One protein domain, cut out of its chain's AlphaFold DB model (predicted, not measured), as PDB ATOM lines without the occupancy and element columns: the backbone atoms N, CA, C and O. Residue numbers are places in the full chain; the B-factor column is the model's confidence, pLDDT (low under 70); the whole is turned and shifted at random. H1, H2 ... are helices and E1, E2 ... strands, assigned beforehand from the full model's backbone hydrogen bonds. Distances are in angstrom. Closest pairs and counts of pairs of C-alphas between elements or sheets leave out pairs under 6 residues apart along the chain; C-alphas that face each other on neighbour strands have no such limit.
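What this domain is: This is residues 8 to 108 of the 108 residues of an uncharacterized protein of Stenotrophomonas sp. LMG 10879 (UniProt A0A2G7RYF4). A strongly twisted six-stranded sheet makes a wall, with H2 and H3 packed over one of its faces and H3 standing up from it; the short helix H1 lies near the end of the sheet that holds E3 and E2. At the other end is the hairpin of E5 and E6. The printed part has 101 residues, with three named helices and six named strands in the chain order E1 E2 H1 E3 H2 E4 H3 E5 E6, in the mixed class of helices and strands. The mixed sheet runs E3 E2 E1 E4 E5 E6, with E1, E4 and E5 parallel neighbours and the other pairs antiparallel. The whole is compact, with a radius of gyration of the C-alphas of 12.5 A and spans of 33 by 30 by 22 A.

Where its parts are: E1 is residues 8 to 11, beginning at C-alpha 8 (20.342, -27.438, -34.553). E2 is residues 16 to 21, 16.2 A long, and E3 is residues 42 to 46, 13.3 A. E4 is residues 66 to 69. E5, residues 93 to 99, is 18.1 A long; E6, residues 102 to 107, is 16.9 A and ends at C-alpha 107 (9.410, -28.688, -26.711). H1 is residues 27 to 32. H2, residues 50 to 62, is 18.3 A long, and H3, residues 75 to 84, is 14.2 A.

How they stand to each other: E3 and E6 are the edge strands. Between the antiparallel neighbours E2 and E3, N 19 and O 43 are within hydrogen-bond range at 2.8 A, and in the hairpin E1 and E2, N 10 and O 18 are within hydrogen-bond range at 2.9 A. E4 is staggered, pairing with E1 over residues 66 to 67, with N 9 and O 66 at 2.8 A, and with E5 over 67 to 69, with N 95 and O 67 at 2.8 A. In the hairpin E5 and E6, N 96 and O 104 are 2.8 A apart. H2 and H3 are on the same face, giving two layers, helices over a sheet. H3 stands up from the sheet at 64 degrees, over E4 and only just over E1, on which 3 of its C-alphas fall; its closest C-alphas to E4 are those of Ala 76 and Phe 67, 5.3 A. H2 has a height over the sheet of 7.6 A and lies over none of the strands, but only just: 2 of its C-alphas fall on E1 and 2 on E4. H2 and H3 touch, closest at the C-alphas of Ala 54 and Phe 82, 6.7 A, at a steep tilt of 68 degrees, only just short of about perpendicular, opposite ways. H1 only grazes the sheet, with residues 27 to 31, and is close to H2 but not clearly touching, with the C-alphas of Leu 30 and Leu 60 7.9 A apart. E4, H3, E5 form a strand-helix-strand unit, two parallel neighbour strands with a helix between, and E3, H2, E4 a split one, with E2 and E1 between its strands; both crossovers are right-handed. In H1, H2 and H3 every O i to N i+4 pair is within hydrogen-bond range.

The domain as a whole: The C-alphas farthest apart, of Gly 86 and Gln 101, are 34.4 A apart. The printed part has no cut and no long link. Its mean pLDDT is 85.9, with residues 71 to 72 under 70.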
ATOM      1  N   TYR A   8      21.673 -27.578 -33.983       90.88
ATOM      2  CA  TYR A   8      20.342 -27.438 -34.553       90.88
ATOM      3  C   TYR A   8      20.312 -27.697 -36.056       90.88
ATOM      4  O   TYR A   8      21.244 -27.374 -36.788       90.88
ATOM      5  N   VAL A   9      19.206 -28.251 -36.539       91.38
ATOM      6  CA  VAL A   9      18.926 -28.368 -37.969       91.38
ATOM      7  C   VAL A   9      18.661 -26.972 -38.498       91.38
ATOM      8  O   VAL A   9      17.708 -26.325 -38.073       91.38
ATOM      9  N   ARG A  10      19.519 -26.493 -39.399       88.38
ATOM     10  CA  ARG A  10      19.384 -25.175 -40.027       88.38
ATOM     11  C   ARG A  10      18.530 -25.248 -41.283       88.38
ATOM     12  O   ARG A  10      17.790 -24.310 -41.558       88.38
ATOM     13  N   GLN A  11      18.664 -26.337 -42.031       87.12
ATOM     14  CA  GLN A  11      18.028 -26.520 -43.326       87.12
ATOM     15  C   GLN A  11      17.671 -27.995 -43.498       87.12
ATOM     16  O   GLN A  11      18.475 -28.870 -43.189       87.12
ATOM     17  N   ALA A  12      16.467 -28.271 -43.976       83.94
ATOM     18  CA  ALA A  12      16.052 -29.612 -44.363       83.94
ATOM     19  C   ALA A  12      15.070 -29.549 -45.537       83.94
ATOM     20  O   ALA A  12      14.178 -30.387 -45.631       83.94
ATOM     21  N   ASP A  13      15.173 -28.535 -46.398       76.69
ATOM     22  CA  ASP A  13      14.401 -28.512 -47.636       76.69
ATOM     23  C   ASP A  13      14.990 -29.513 -48.644       76.69
ATOM     24  O   ASP A  13      16.200 -29.750 -48.693       76.69
ATOM     25  N   GLY A  14      14.107 -30.164 -49.403       76.69
ATOM     26  CA  GLY A  14      14.486 -31.153 -50.412       76.69
ATOM     27  C   GLY A  14      15.201 -32.389 -49.853       76.69
ATOM     28  O   GLY A  14      14.851 -32.913 -48.789       76.69
ATOM     29  N   ASN A  15      16.209 -32.840 -50.601       84.56
ATOM     30  CA  ASN A  15      16.959 -34.085 -50.403       84.56
ATOM     31  C   ASN A  15      18.242 -33.911 -49.574       84.56
ATOM     32  O   ASN A  15      19.129 -34.758 -49.626       84.56
ATOM     33  N   CYS A  16      18.380 -32.824 -48.813       87.19
ATOM     34  CA  CYS A  16      19.568 -32.579 -47.996       87.19
ATOM     35  C   CYS A  16      19.185 -32.039 -46.618       87.19
ATOM     36  O   CYS A  16      18.412 -31.093 -46.495       87.19
ATOM     37  N   ILE A  17      19.789 -32.595 -45.571       90.62
ATOM     38  CA  ILE A  17      19.688 -32.079 -44.204       90.62
ATOM     39  C   ILE A  17      20.995 -31.367 -43.875       90.62
ATOM     40  O   ILE A  17      22.064 -31.963 -43.980       90.62
ATOM     41  N   LYS A  18      20.921 -30.109 -43.441       90.94
ATOM     42  CA  LYS A  18      22.051 -29.364 -42.883       90.94
ATOM     43  C   LYS A  18      21.824 -29.079 -41.407       90.94
ATOM     44  O   LYS A  18      20.837 -28.450 -41.014       90.94
ATOM     45  N   VAL A  19      22.789 -29.487 -40.602       91.69
ATOM     46  CA  VAL A  19      22.853 -29.267 -39.162       91.69
ATOM     47  C   VAL A  19      23.978 -28.286 -38.884       91.69
ATOM     48  O   VAL A  19      25.065 -28.407 -39.435       91.69
ATOM     49  N   MET A  20      23.714 -27.297 -38.046       90.88
ATOM     50  CA  MET A  20      24.722 -26.393 -37.524       90.88
ATOM     51  C   MET A  20      25.085 -26.834 -36.114       90.88
ATOM     52  O   MET A  20      24.214 -26.990 -35.254       90.88
ATOM     53  N   LEU A  21      26.372 -27.068 -35.896       89.56
ATOM     54  CA  LEU A  21      26.913 -27.363 -34.584       89.56
ATOM     55  C   LEU A  21      27.111 -26.043 -33.829       89.56
ATOM     56  O   LEU A  21      27.600 -25.059 -34.378       89.56
ATOM     57  N   LEU A  22      26.675 -26.013 -32.572       85.38
ATOM     58  CA  LEU A  22      26.996 -24.940 -31.626       85.38
ATOM     59  C   LEU A  22      28.134 -25.370 -30.696       85.38
ATOM     60  O   LEU A  22      28.901 -24.539 -30.224       85.38
ATOM     61  N   ASN A  23      28.239 -26.681 -30.454       82.62
ATOM     62  CA  ASN A  23      29.295 -27.323 -29.688       82.62
ATOM     63  C   ASN A  23      29.794 -28.586 -30.402       82.62
ATOM     64  O   ASN A  23      29.060 -29.264 -31.118       82.62
ATOM     65  N   GLY A  24      31.037 -28.981 -30.116       77.38
ATOM     66  CA  GLY A  24      31.652 -30.181 -30.693       77.38
ATOM     67  C   GLY A  24      31.116 -31.523 -30.167       77.38
ATOM     68  O   GLY A  24      31.572 -32.564 -30.632       77.38
ATOM     69  N   ARG A  25      30.169 -31.541 -29.214       83.50
ATOM     70  CA  ARG A  25      29.674 -32.786 -28.591       83.50
ATOM     71  C   ARG A  25      28.936 -33.714 -29.573       83.50
ATOM     72  O   ARG A  25      29.357 -34.863 -29.704       83.50
ATOM     73  N   PRO A  26      27.882 -33.273 -30.290       85.25
ATOM     74  CA  PRO A  26      27.142 -34.150 -31.199       85.25
ATOM     75  C   PRO A  26      27.898 -34.457 -32.500       85.25
ATOM     76  O   PRO A  26      27.460 -35.311 -33.265       85.25
ATOM     77  N   ARG A  27      29.044 -33.808 -32.761       86.44
ATOM     78  CA  ARG A  27      29.811 -33.957 -34.009       86.44
ATOM     79  C   ARG A  27      30.198 -35.407 -34.303       86.44
ATOM     80  O   ARG A  27      30.059 -35.853 -35.439       86.44
ATOM     81  N   THR A  28      30.680 -36.154 -33.311       87.44
ATOM     82  CA  THR A  28      31.065 -37.564 -33.502       87.44
ATOM     83  C   THR A  28      29.852 -38.428 -33.839       87.44
ATOM     84  O   THR A  28      29.909 -39.212 -34.784       87.44
ATOM     85  N   SER A  29      28.738 -38.239 -33.131       89.00
ATOM     86  CA  SER A  29      27.496 -38.977 -33.380       89.00
ATOM     87  C   SER A  29      26.907 -38.667 -34.756       89.00
ATOM     88  O   SER A  29      26.464 -39.572 -35.452       89.00
ATOM     89  N   LEU A  30      26.943 -37.403 -35.181       89.12
ATOM     90  CA  LEU A  30      26.459 -36.983 -36.495       89.12
ATOM     91  C   LEU A  30      27.324 -37.562 -37.622       89.12
ATOM     92  O   LEU A  30      26.786 -38.102 -38.583       89.12
ATOM     93  N   GLN A  31      28.650 -37.539 -37.481       88.50
ATOM     94  CA  GLN A  31      29.540 -38.195 -38.447       88.50
ATOM     95  C   GLN A  31      29.296 -39.711 -38.515       88.50
ATOM     96  O   GLN A  31      29.301 -40.281 -39.601       88.50
ATOM     97  N   ALA A  32      29.003 -40.362 -37.382       88.44
ATOM     98  CA  ALA A  32      28.643 -41.782 -37.351       88.44
ATOM     99  C   ALA A  32      27.290 -42.084 -38.028       88.44
ATOM    100  O   ALA A  32      27.097 -43.179 -38.548       88.44
ATOM    101  N   LEU A  33      26.369 -41.114 -38.065       86.00
ATOM    102  CA  LEU A  33      25.123 -41.189 -38.840       86.00
ATOM    103  C   LEU A  33      25.338 -40.985 -40.351       86.00
ATOM    104  O   LEU A  33      24.386 -41.111 -41.117       86.00
ATOM    105  N   GLY A  34      26.565 -40.670 -40.777       89.19
ATOM    106  CA  GLY A  34      26.918 -40.414 -42.172       89.19
ATOM    107  C   GLY A  34      26.907 -38.938 -42.562       89.19
ATOM    108  O   GLY A  34      27.054 -38.637 -43.744       89.19
ATOM    109  N   PHE A  35      26.728 -38.010 -41.613       91.12
ATOM    110  CA  PHE A  35      26.864 -36.590 -41.926       91.12
ATOM    111  C   PHE A  35      28.310 -36.254 -42.287       91.12
ATOM    112  O   PHE A  35      29.254 -36.618 -41.584       91.12
ATOM    113  N   THR A  36      28.466 -35.458 -43.332       90.88
ATOM    114  CA  THR A  36      29.753 -34.963 -43.802       90.88
ATOM    115  C   THR A  36      29.984 -33.549 -43.288       90.88
ATOM    116  O   THR A  36      29.059 -32.737 -43.239       90.88
ATOM    117  N   ALA A  37      31.221 -33.229 -42.911       88.00
ATOM    118  CA  ALA A  37      31.577 -31.865 -42.541       88.00
ATOM    119  C   ALA A  37      31.492 -30.926 -43.750       88.00
ATOM    120  O   ALA A  37      32.143 -31.157 -44.767       88.00
ATOM    121  N   GLY A  38      30.663 -29.893 -43.622       83.31
ATOM    122  CA  GLY A  38      30.540 -28.779 -44.555       83.31
ATOM    123  C   GLY A  38      31.350 -27.567 -44.091       83.31
ATOM    124  O   GLY A  38      32.379 -27.695 -43.428       83.31
ATOM    125  N   GLU A  39      30.879 -26.369 -44.435       80.50
ATOM    126  CA  GLU A  39      31.555 -25.112 -44.092       80.50
ATOM    127  C   GLU A  39      31.150 -24.590 -42.705       80.50
ATOM    128  O   GLU A  39      30.004 -24.747 -42.289       80.50
ATOM    129  N   ALA A  40      32.077 -23.930 -42.002       81.12
ATOM    130  CA  ALA A  40      31.811 -23.192 -40.758       81.12
ATOM    131  C   ALA A  40      31.038 -23.989 -39.677       81.12
ATOM    132  O   ALA A  40      30.020 -23.527 -39.164       81.12
ATOM    133  N   ASP A  41      31.523 -25.188 -39.339       87.00
ATOM    134  CA  ASP A  41      30.930 -26.085 -38.324       87.00
ATOM    135  C   ASP A  41      29.516 -26.590 -38.679       87.00
ATOM    136  O   ASP A  41      28.731 -27.016 -37.829       87.00
ATOM    137  N   THR A  42      29.176 -26.581 -39.970       90.19
ATOM    138  CA  THR A  42      27.970 -27.247 -40.463       90.19
ATOM    139  C   THR A  42      28.259 -28.683 -40.872       90.19
ATOM    140  O   THR A  42      29.343 -29.024 -41.340       90.19
ATOM    141  N   LEU A  43      27.263 -29.537 -40.694       91.75
ATOM    142  CA  LEU A  43      27.250 -30.921 -41.120       91.75
ATOM    143  C   LEU A  43      26.103 -31.113 -42.104       91.75
ATOM    144  O   LEU A  43      24.991 -30.643 -41.858       91.75
ATOM    145  N   THR A  44      26.348 -31.807 -43.207       91.88
ATOM    146  CA  THR A  44      25.338 -32.058 -44.234       91.88
ATOM    147  C   THR A  44      25.176 -33.548 -44.485       91.88
ATOM    148  O   THR A  44      26.140 -34.306 -44.454       91.88
ATOM    149  N   LEU A  45      23.939 -33.977 -44.704       91.38
ATOM    150  CA  LEU A  45      23.614 -35.350 -45.055       91.38
ATOM    151  C   LEU A  45      22.627 -35.343 -46.227       91.38
ATOM    152  O   LEU A  45      21.510 -34.833 -46.068       91.38
ATOM    153  N   PRO A  46      23.008 -35.889 -47.391       90.12
ATOM    154  CA  PRO A  46      22.062 -36.134 -48.466       90.12
ATOM    155  C   PRO A  46      21.123 -37.282 -48.075       90.12
ATOM    156  O   PRO A  46      21.555 -38.319 -47.572       90.12
ATOM    157  N   VAL A  47      19.831 -37.095 -48.315       88.12
ATOM    158  CA  VAL A  47      18.771 -38.073 -48.070       88.12
ATOM    159  C   VAL A  47      18.069 -38.388 -49.387       88.12
ATOM    160  O   VAL A  47      17.634 -37.492 -50.108       88.12
ATOM    161  N   ALA A  48      17.991 -39.675 -49.721       83.31
ATOM    162  CA  ALA A  48      17.366 -40.128 -50.962       83.31
ATOM    163  C   ALA A  48      15.835 -40.007 -50.906       83.31
ATOM    164  O   ALA A  48      15.227 -39.530 -51.858       83.31
ATOM    165  N   ASP A  49      15.248 -40.349 -49.755       86.75
ATOM    166  CA  ASP A  49      13.803 -40.466 -49.565       86.75
ATOM    167  C   ASP A  49      13.351 -39.862 -48.231       86.75
ATOM    168  O   ASP A  49      14.121 -39.766 -47.265       86.75
ATOM    169  N   ASP A  50      12.061 -39.541 -48.143       85.06
ATOM    170  CA  ASP A  50      11.419 -39.032 -46.927       85.06
ATOM    171  C   ASP A  50      11.530 -40.002 -45.743       85.06
ATOM    172  O   ASP A  50      11.719 -39.578 -44.605       85.06
ATOM    173  N   ALA A  51      11.510 -41.315 -45.995       86.00
ATOM    174  CA  ALA A  51      11.696 -42.321 -44.951       86.00
ATOM    175  C   ALA A  51      13.100 -42.243 -44.321       86.00
ATOM    176  O   ALA A  51      13.240 -42.257 -43.096       86.00
ATOM    177  N   ALA A  52      14.146 -42.102 -45.145       87.81
ATOM    178  CA  ALA A  52      15.512 -41.904 -44.660       87.81
ATOM    179  C   ALA A  52      15.624 -40.589 -43.878       87.81
ATOM    180  O   ALA A  52      16.220 -40.545 -42.800       87.81
ATOM    181  N   LYS A  53      14.985 -39.531 -44.382       88.00
ATOM    182  CA  LYS A  53      14.931 -38.224 -43.726       88.00
ATOM    183  C   LYS A  53      14.266 -38.296 -42.350       88.00
ATOM    184  O   LYS A  53      14.829 -37.782 -41.385       88.00
ATOM    185  N   ALA A  54      13.140 -38.997 -42.232       89.25
ATOM    186  CA  ALA A  54      12.457 -39.223 -40.963       89.25
ATOM    187  C   ALA A  54      13.340 -39.992 -39.965       89.25
ATOM    188  O   ALA A  54      13.479 -39.576 -38.815       89.25
ATOM    189  N   ILE A  55      14.024 -41.057 -40.398       89.12
ATOM    190  CA  ILE A  55      14.961 -41.799 -39.536       89.12
ATOM    191  C   ILE A  55      16.061 -40.873 -39.010       89.12
ATOM    192  O   ILE A  55      16.359 -40.882 -37.813       89.12
ATOM    193  N   VAL A  56      16.639 -40.037 -39.874       90.06
ATOM    194  CA  VAL A  56      17.661 -39.069 -39.463       90.06
ATOM    195  C   VAL A  56      17.084 -38.074 -38.460       90.06
ATOM    196  O   VAL A  56      17.710 -37.823 -37.436       90.06
ATOM    197  N   PHE A  57      15.874 -37.560 -38.684       89.94
ATOM    198  CA  PHE A  57      15.197 -36.651 -37.754       89.94
ATOM    199  C   PHE A  57      15.009 -37.277 -36.366       89.94
ATOM    200  O   PHE A  57      15.265 -36.620 -35.355       89.94
ATOM    201  N   ILE A  58      14.645 -38.561 -36.293       89.25
ATOM    202  CA  ILE A  58      14.539 -39.292 -35.022       89.25
ATOM    203  C   ILE A  58      15.894 -39.333 -34.312       89.25
ATOM    204  O   ILE A  58      15.957 -39.067 -33.112       89.25
ATOM    205  N   ARG A  59      16.975 -39.635 -35.040       89.81
ATOM    206  CA  ARG A  59      18.334 -39.695 -34.478       89.81
ATOM    207  C   ARG A  59      18.823 -38.329 -34.010       89.81
ATOM    208  O   ARG A  59      19.398 -38.229 -32.937       89.81
ATOM    209  N   LEU A  60      18.556 -37.277 -34.780       89.44
ATOM    210  CA  LEU A  60      18.874 -35.899 -34.408       89.44
ATOM    211  C   LEU A  60      18.168 -35.508 -33.113       89.44
ATOM    212  O   LEU A  60      18.805 -35.012 -32.186       89.44
ATOM    213  N   ARG A  61      16.872 -35.800 -33.013       88.38
ATOM    214  CA  ARG A  61      16.118 -35.582 -31.782       88.38
ATOM    215  C   ARG A  61      16.715 -36.345 -30.598       88.38
ATOM    216  O   ARG A  61      16.845 -35.765 -29.527       88.38
ATOM    217  N   ASP A  62      17.020 -37.628 -30.775       87.25
ATOM    218  CA  ASP A  62      17.570 -38.489 -29.718       87.25
ATOM    219  C   ASP A  62      18.915 -37.958 -29.192       87.25
ATOM    220  O   ASP A  62      19.196 -38.000 -28.000       87.25
ATOM    221  N   LEU A  63      19.696 -37.333 -30.078       85.69
ATOM    222  CA  LEU A  63      20.933 -36.624 -29.749       85.69
ATOM    223  C   LEU A  63      20.720 -35.252 -29.081       85.69
ATOM    224  O   LEU A  63      21.701 -34.589 -28.747       85.69
ATOM    225  N   GLY A  64      19.477 -34.796 -28.909       85.56
ATOM    226  CA  GLY A  64      19.160 -33.474 -28.361       85.56
ATOM    227  C   GLY A  64      19.338 -32.321 -29.356       85.56
ATOM    228  O   GLY A  64      19.454 -31.167 -28.947       85.56
ATOM    229  N   VAL A  65      19.367 -32.605 -30.661       89.69
ATOM    230  CA  VAL A  65      19.446 -31.576 -31.707       89.69
ATOM    231  C   VAL A  65      18.090 -30.892 -31.858       89.69
ATOM    232  O   VAL A  65      17.055 -31.551 -31.985       89.69
ATOM    233  N   ALA A  66      18.093 -29.560 -31.879       91.00
ATOM    234  CA  ALA A  66      16.877 -28.780 -32.088       91.00
ATOM    235  C   ALA A  66      16.576 -28.541 -33.574       91.00
ATOM    236  O   ALA A  66      17.468 -28.488 -34.411       91.00
ATOM    237  N   PHE A  67      15.311 -28.341 -33.915       91.25
ATOM    238  CA  PHE A  67      14.853 -28.081 -35.276       91.25
ATOM    239  C   PHE A  67      14.543 -26.597 -35.426       91.25
ATOM    240  O   PHE A  67      13.728 -26.060 -34.668       91.25
ATOM    241  N   SER A  68      15.208 -25.917 -36.367       89.94
ATOM    242  CA  SER A  68      14.932 -24.504 -36.612       89.94
ATOM    243  C   SER A  68      13.496 -24.296 -37.091       89.94
ATOM    244  O   SER A  68      12.956 -25.034 -37.916       89.94
ATOM    245  N   ALA A  69      12.867 -23.272 -36.536       85.12
ATOM    246  CA  ALA A  69      11.575 -22.777 -36.960       85.12
ATOM    247  C   ALA A  69      11.744 -21.400 -37.603       85.12
ATOM    248  O   ALA A  69      12.497 -20.562 -37.102       85.12
ATOM    249  N   GLY A  70      11.023 -21.169 -38.694       76.31
ATOM    250  CA  GLY A  70      11.121 -19.961 -39.506       76.31
ATOM    251  C   GLY A  70       9.922 -19.825 -40.444       76.31
ATOM    252  O   GLY A  70       8.910 -20.493 -40.259       76.31
ATOM    253  N   ARG A  71      10.011 -18.898 -41.402       62.69
ATOM    254  CA  ARG A  71       8.860 -18.462 -42.209       62.69
ATOM    255  C   ARG A  71       8.550 -19.332 -43.426       62.69
ATOM    256  O   ARG A  71       7.432 -19.262 -43.917       62.69
ATOM    257  N   GLU A  72       9.503 -20.114 -43.920       67.81
ATOM    258  CA  GLU A  72       9.369 -20.836 -45.189       67.81
ATOM    259  C   GLU A  72       9.964 -22.239 -45.020       67.81
ATOM    260  O   GLU A  72      11.132 -22.351 -44.656       67.81
ATOM    261  N   TRP A  73       9.135 -23.283 -45.195       71.62
ATOM    262  CA  TRP A  73       9.486 -24.719 -45.150       71.62
ATOM    263  C   TRP A  73      10.677 -25.062 -44.248       71.62
ATOM    264  O   TRP A  73      11.756 -25.467 -44.686       71.62
ATOM    265  N   CYS A  74      10.479 -24.859 -42.950       82.25
ATOM    266  CA  CYS A  74      11.524 -25.053 -41.963       82.25
ATOM    267  C   CYS A  74      11.611 -26.516 -41.517       82.25
ATOM    268  O   CYS A  74      10.649 -27.272 -41.651       82.25
ATOM    269  N   PRO A  75      12.749 -26.946 -40.949       85.06
ATOM    270  CA  PRO A  75      12.896 -28.313 -40.466       85.06
ATOM    271  C   PRO A  75      11.858 -28.686 -39.397       85.06
ATOM    272  O   PRO A  75      11.502 -29.855 -39.306       85.06
ATOM    273  N   ALA A  76      11.324 -27.721 -38.638       86.69
ATOM    274  CA  ALA A  76      10.173 -27.955 -37.763       86.69
ATOM    275  C   ALA A  76       8.897 -28.341 -38.544       86.69
ATOM    276  O   ALA A  76       8.273 -29.343 -38.215       86.69
ATOM    277  N   ASP A  77       8.537 -27.615 -39.608       87.75
ATOM    278  CA  ASP A  77       7.378 -27.940 -40.456       87.75
ATOM    279  C   ASP A  77       7.539 -29.291 -41.161       87.75
ATOM    280  O   ASP A  77       6.598 -30.074 -41.234       87.75
ATOM    281  N   VAL A  78       8.753 -29.605 -41.622       86.81
ATOM    282  CA  VAL A  78       9.074 -30.920 -42.197       86.81
ATOM    283  C   VAL A  78       8.889 -32.034 -41.161       86.81
ATOM    284  O   VAL A  78       8.387 -33.108 -41.487       86.81
ATOM    285  N   PHE A  79       9.258 -31.780 -39.902       88.06
ATOM    286  CA  PHE A  79       9.033 -32.725 -38.809       88.06
ATOM    287  C   PHE A  79       7.533 -32.953 -38.582       88.06
ATOM    288  O   PHE A  79       7.099 -34.101 -38.516       88.06
ATOM    289  N   GLU A  80       6.735 -31.885 -38.493       87.94
ATOM    290  CA  GLU A  80       5.275 -31.998 -38.353       87.94
ATOM    291  C   GLU A  80       4.651 -32.744 -39.536       87.94
ATOM    292  O   GLU A  80       3.811 -33.612 -39.332       87.94
ATOM    293  N   HIS A  81       5.105 -32.473 -40.760       88.25
ATOM    294  CA  HIS A  81       4.620 -33.156 -41.957       88.25
ATOM    295  C   HIS A  81       4.866 -34.671 -41.897       88.25
ATOM    296  O   HIS A  81       3.967 -35.469 -42.150       88.25
ATOM    297  N   PHE A  82       6.066 -35.091 -41.491       88.06
ATOM    298  CA  PHE A  82       6.356 -36.512 -41.295       88.06
ATOM    299  C   PHE A  82       5.627 -37.114 -40.095       88.06
ATOM    300  O   PHE A  82       5.316 -38.304 -40.107       88.06
ATOM    301  N   ARG A  83       5.350 -36.322 -39.058       87.62
ATOM    302  CA  ARG A  83       4.553 -36.761 -37.911       87.62
ATOM    303  C   ARG A  83       3.104 -37.021 -38.313       87.62
ATOM    304  O   ARG A  83       2.568 -38.064 -37.950       87.62
ATOM    305  N   ASP A  84       2.513 -36.117 -39.087       87.62
ATOM    306  CA  ASP A  84       1.170 -36.260 -39.656       87.62
ATOM    307  C   ASP A  84       1.080 -37.498 -40.564       87.62
ATOM    308  O   ASP A  84       0.172 -38.314 -40.423       87.62
ATOM    309  N   GLY A  85       2.112 -37.732 -41.383       84.44
ATOM    310  CA  GLY A  85       2.248 -38.948 -42.193       84.44
ATOM    311  C   GLY A  85       2.549 -40.238 -41.412       84.44
ATOM    312  O   GLY A  85       2.679 -41.297 -42.025       84.44
ATOM    313  N   GLY A  86       2.698 -40.187 -40.083       85.94
ATOM    314  CA  GLY A  86       2.978 -41.351 -39.232       85.94
ATOM    315  C   GLY A  86       4.430 -41.850 -39.247       85.94
ATOM    316  O   GLY A  86       4.735 -42.866 -38.624       85.94
ATOM    317  N   LEU A  87       5.343 -41.140 -39.917       85.94
ATOM    318  CA  LEU A  87       6.777 -41.455 -39.954       85.94
ATOM    319  C   LEU A  87       7.506 -40.992 -38.684       85.94
ATOM    320  O   LEU A  87       8.509 -41.589 -38.291       85.94
ATOM    321  N   LEU A  88       7.013 -39.927 -38.043       86.19
ATOM    322  CA  LEU A  88       7.562 -39.379 -36.800       86.19
ATOM    323  C   LEU A  88       6.539 -39.427 -35.663       86.19
ATOM    324  O   LEU A  88       5.336 -39.282 -35.855       86.19
ATOM    325  N   GLN A  89       7.030 -39.626 -34.443       80.25
ATOM    326  CA  GLN A  89       6.216 -39.748 -33.231       80.25
ATOM    327  C   GLN A  89       6.989 -39.183 -32.039       80.25
ATOM    328  O   GLN A  89       8.202 -39.378 -31.958       80.25
ATOM    329  N   GLY A  90       6.298 -38.545 -31.092       82.06
ATOM    330  CA  GLY A  90       6.869 -38.008 -29.850       82.06
ATOM    331  C   GLY A  90       7.369 -36.567 -29.962       82.06
ATOM    332  O   GLY A  90       7.442 -36.015 -31.059       82.06
ATOM    333  N   ALA A  91       7.715 -35.972 -28.821       84.81
ATOM    334  CA  ALA A  91       8.096 -34.565 -28.741       84.81
ATOM    335  C   ALA A  91       9.456 -34.283 -29.401       84.81
ATOM    336  O   ALA A  91      10.274 -35.194 -29.493       84.81
ATOM    337  N   TYR A  92       9.723 -33.054 -29.839       87.12
ATOM    338  CA  TYR A  92      11.050 -32.614 -30.299       87.12
ATOM    339  C   TYR A  92      11.383 -31.211 -29.793       87.12
ATOM    340  O   TYR A  92      10.513 -30.443 -29.383       87.12
ATOM    341  N   LEU A  93      12.672 -30.875 -29.824       89.38
ATOM    342  CA  LEU A  93      13.138 -29.533 -29.508       89.38
ATOM    343  C   LEU A  93      12.988 -28.648 -30.740       89.38
ATOM    344  O   LEU A  93      13.635 -28.866 -31.760       89.38
ATOM    345  N   ARG A  94      12.162 -27.618 -30.637       89.50
ATOM    346  CA  ARG A  94      11.982 -26.587 -31.655       89.50
ATOM    347  C   ARG A  94      12.750 -25.343 -31.240       89.50
ATOM    348  O   ARG A  94      12.511 -24.823 -30.154       89.50
ATOM    349  N   VAL A  95      13.627 -24.836 -32.106       89.00
ATOM    350  CA  VAL A  95      14.363 -23.586 -31.879       89.00
ATOM    351  C   VAL A  95      13.863 -22.484 -32.812       89.00
ATOM    352  O   VAL A  95      13.980 -22.573 -34.031       89.00
ATOM    353  N   ALA A  96      13.297 -21.428 -32.237       87.69
ATOM    354  CA  ALA A  96      12.856 -20.240 -32.956       87.69
ATOM    355  C   ALA A  96      13.850 -19.097 -32.726       87.69
ATOM    356  O   ALA A  96      14.006 -18.608 -31.604       87.69
ATOM    357  N   TRP A  97      14.527 -18.666 -33.786       83.31
ATOM    358  CA  TRP A  97      15.475 -17.555 -33.726       83.31
ATOM    359  C   TRP A  97      14.716 -16.225 -33.757       83.31
ATOM    360  O   TRP A  97      13.968 -15.960 -34.696       83.31
ATOM    361  N   ARG A  98      14.902 -15.382 -32.733       81.00
ATOM    362  CA  ARG A  98      14.394 -13.997 -32.725       81.00
ATOM    363  C   ARG A  98      15.434 -13.025 -33.266       81.00
ATOM    364  O   ARG A  98      15.100 -12.103 -33.998       81.00
ATOM    365  N   THR A  99      16.694 -13.243 -32.904       77.12
ATOM    366  CA  THR A  99      17.865 -12.515 -33.406       77.12
ATOM    367  C   THR A  99      19.005 -13.521 -33.606       77.12
ATOM    368  O   THR A  99      18.944 -14.610 -33.036       77.12
ATOM    369  N   PRO A 100      20.072 -13.204 -34.360       72.75
ATOM    370  CA  PRO A 100      21.226 -14.103 -34.501       72.75
ATOM    371  C   PRO A 100      21.906 -14.482 -33.171       72.75
ATOM    372  O   PRO A 100      22.658 -15.448 -33.135       72.75
ATOM    373  N   GLN A 101      21.639 -13.753 -32.081       76.25
ATOM    374  CA  GLN A 101      22.161 -14.044 -30.740       76.25
ATOM    375  C   GLN A 101      21.088 -14.538 -29.759       76.25
ATOM    376  O   GLN A 101      21.432 -15.004 -28.677       76.25
ATOM    377  N   GLN A 102      19.798 -14.431 -30.099       82.69
ATOM    378  CA  GLN A 102      18.696 -14.829 -29.225       82.69
ATOM    379  C   GLN A 102      17.778 -15.809 -29.934       82.69
ATOM    380  O   GLN A 102      17.102 -15.485 -30.916       82.69
ATOM    381  N   PHE A 103      17.688 -16.995 -29.356       86.12
ATOM    382  CA  PHE A 103      16.774 -18.036 -29.775       86.12
ATOM    383  C   PHE A 103      15.923 -18.496 -28.594       86.12
ATOM    384  O   PHE A 103      16.301 -18.373 -27.432       86.12
ATOM    385  N   THR A 104      14.737 -19.004 -28.895       87.50
ATOM    386  CA  THR A 104      13.847 -19.629 -27.921       87.50
ATOM    387  C   THR A 104      13.724 -21.101 -28.276       87.50
ATOM    388  O   THR A 104      13.343 -21.425 -29.400       87.50
ATOM    389  N   VAL A 105      14.051 -21.983 -27.333       88.12
ATOM    390  CA  VAL A 105      13.849 -23.426 -27.488       88.12
ATOM    391  C   VAL A 105      12.582 -23.823 -26.745       88.12
ATOM    392  O   VAL A 105      12.431 -23.542 -25.559       88.12
ATOM    393  N   THR A 106      11.682 -24.493 -27.447       87.62
ATOM    394  CA  THR A 106      10.422 -25.022 -26.917       87.62
ATOM    395  C   THR A 106      10.301 -26.486 -27.292       87.62
ATOM    396  O   THR A 106      10.733 -26.883 -28.369       87.62
ATOM    397  N   THR A 107       9.717 -27.286 -26.409       86.75
ATOM    398  CA  THR A 107       9.410 -28.688 -26.711       86.75
ATOM    399  C   THR A 107       8.016 -28.746 -27.333       86.75
ATOM    400  O   THR A 107       7.095 -28.167 -26.756       86.75
ATOM    401  N   ALA A 108       7.887 -29.374 -28.501       77.31
ATOM    402  CA  ALA A 108       6.642 -29.489 -29.267       77.31
ATOM    403  C   ALA A 108       6.242 -30.949 -29.484       77.31
ATOM    404  O   ALA A 108       7.149 -31.789 -29.692       77.31
TER     405      ALA A 108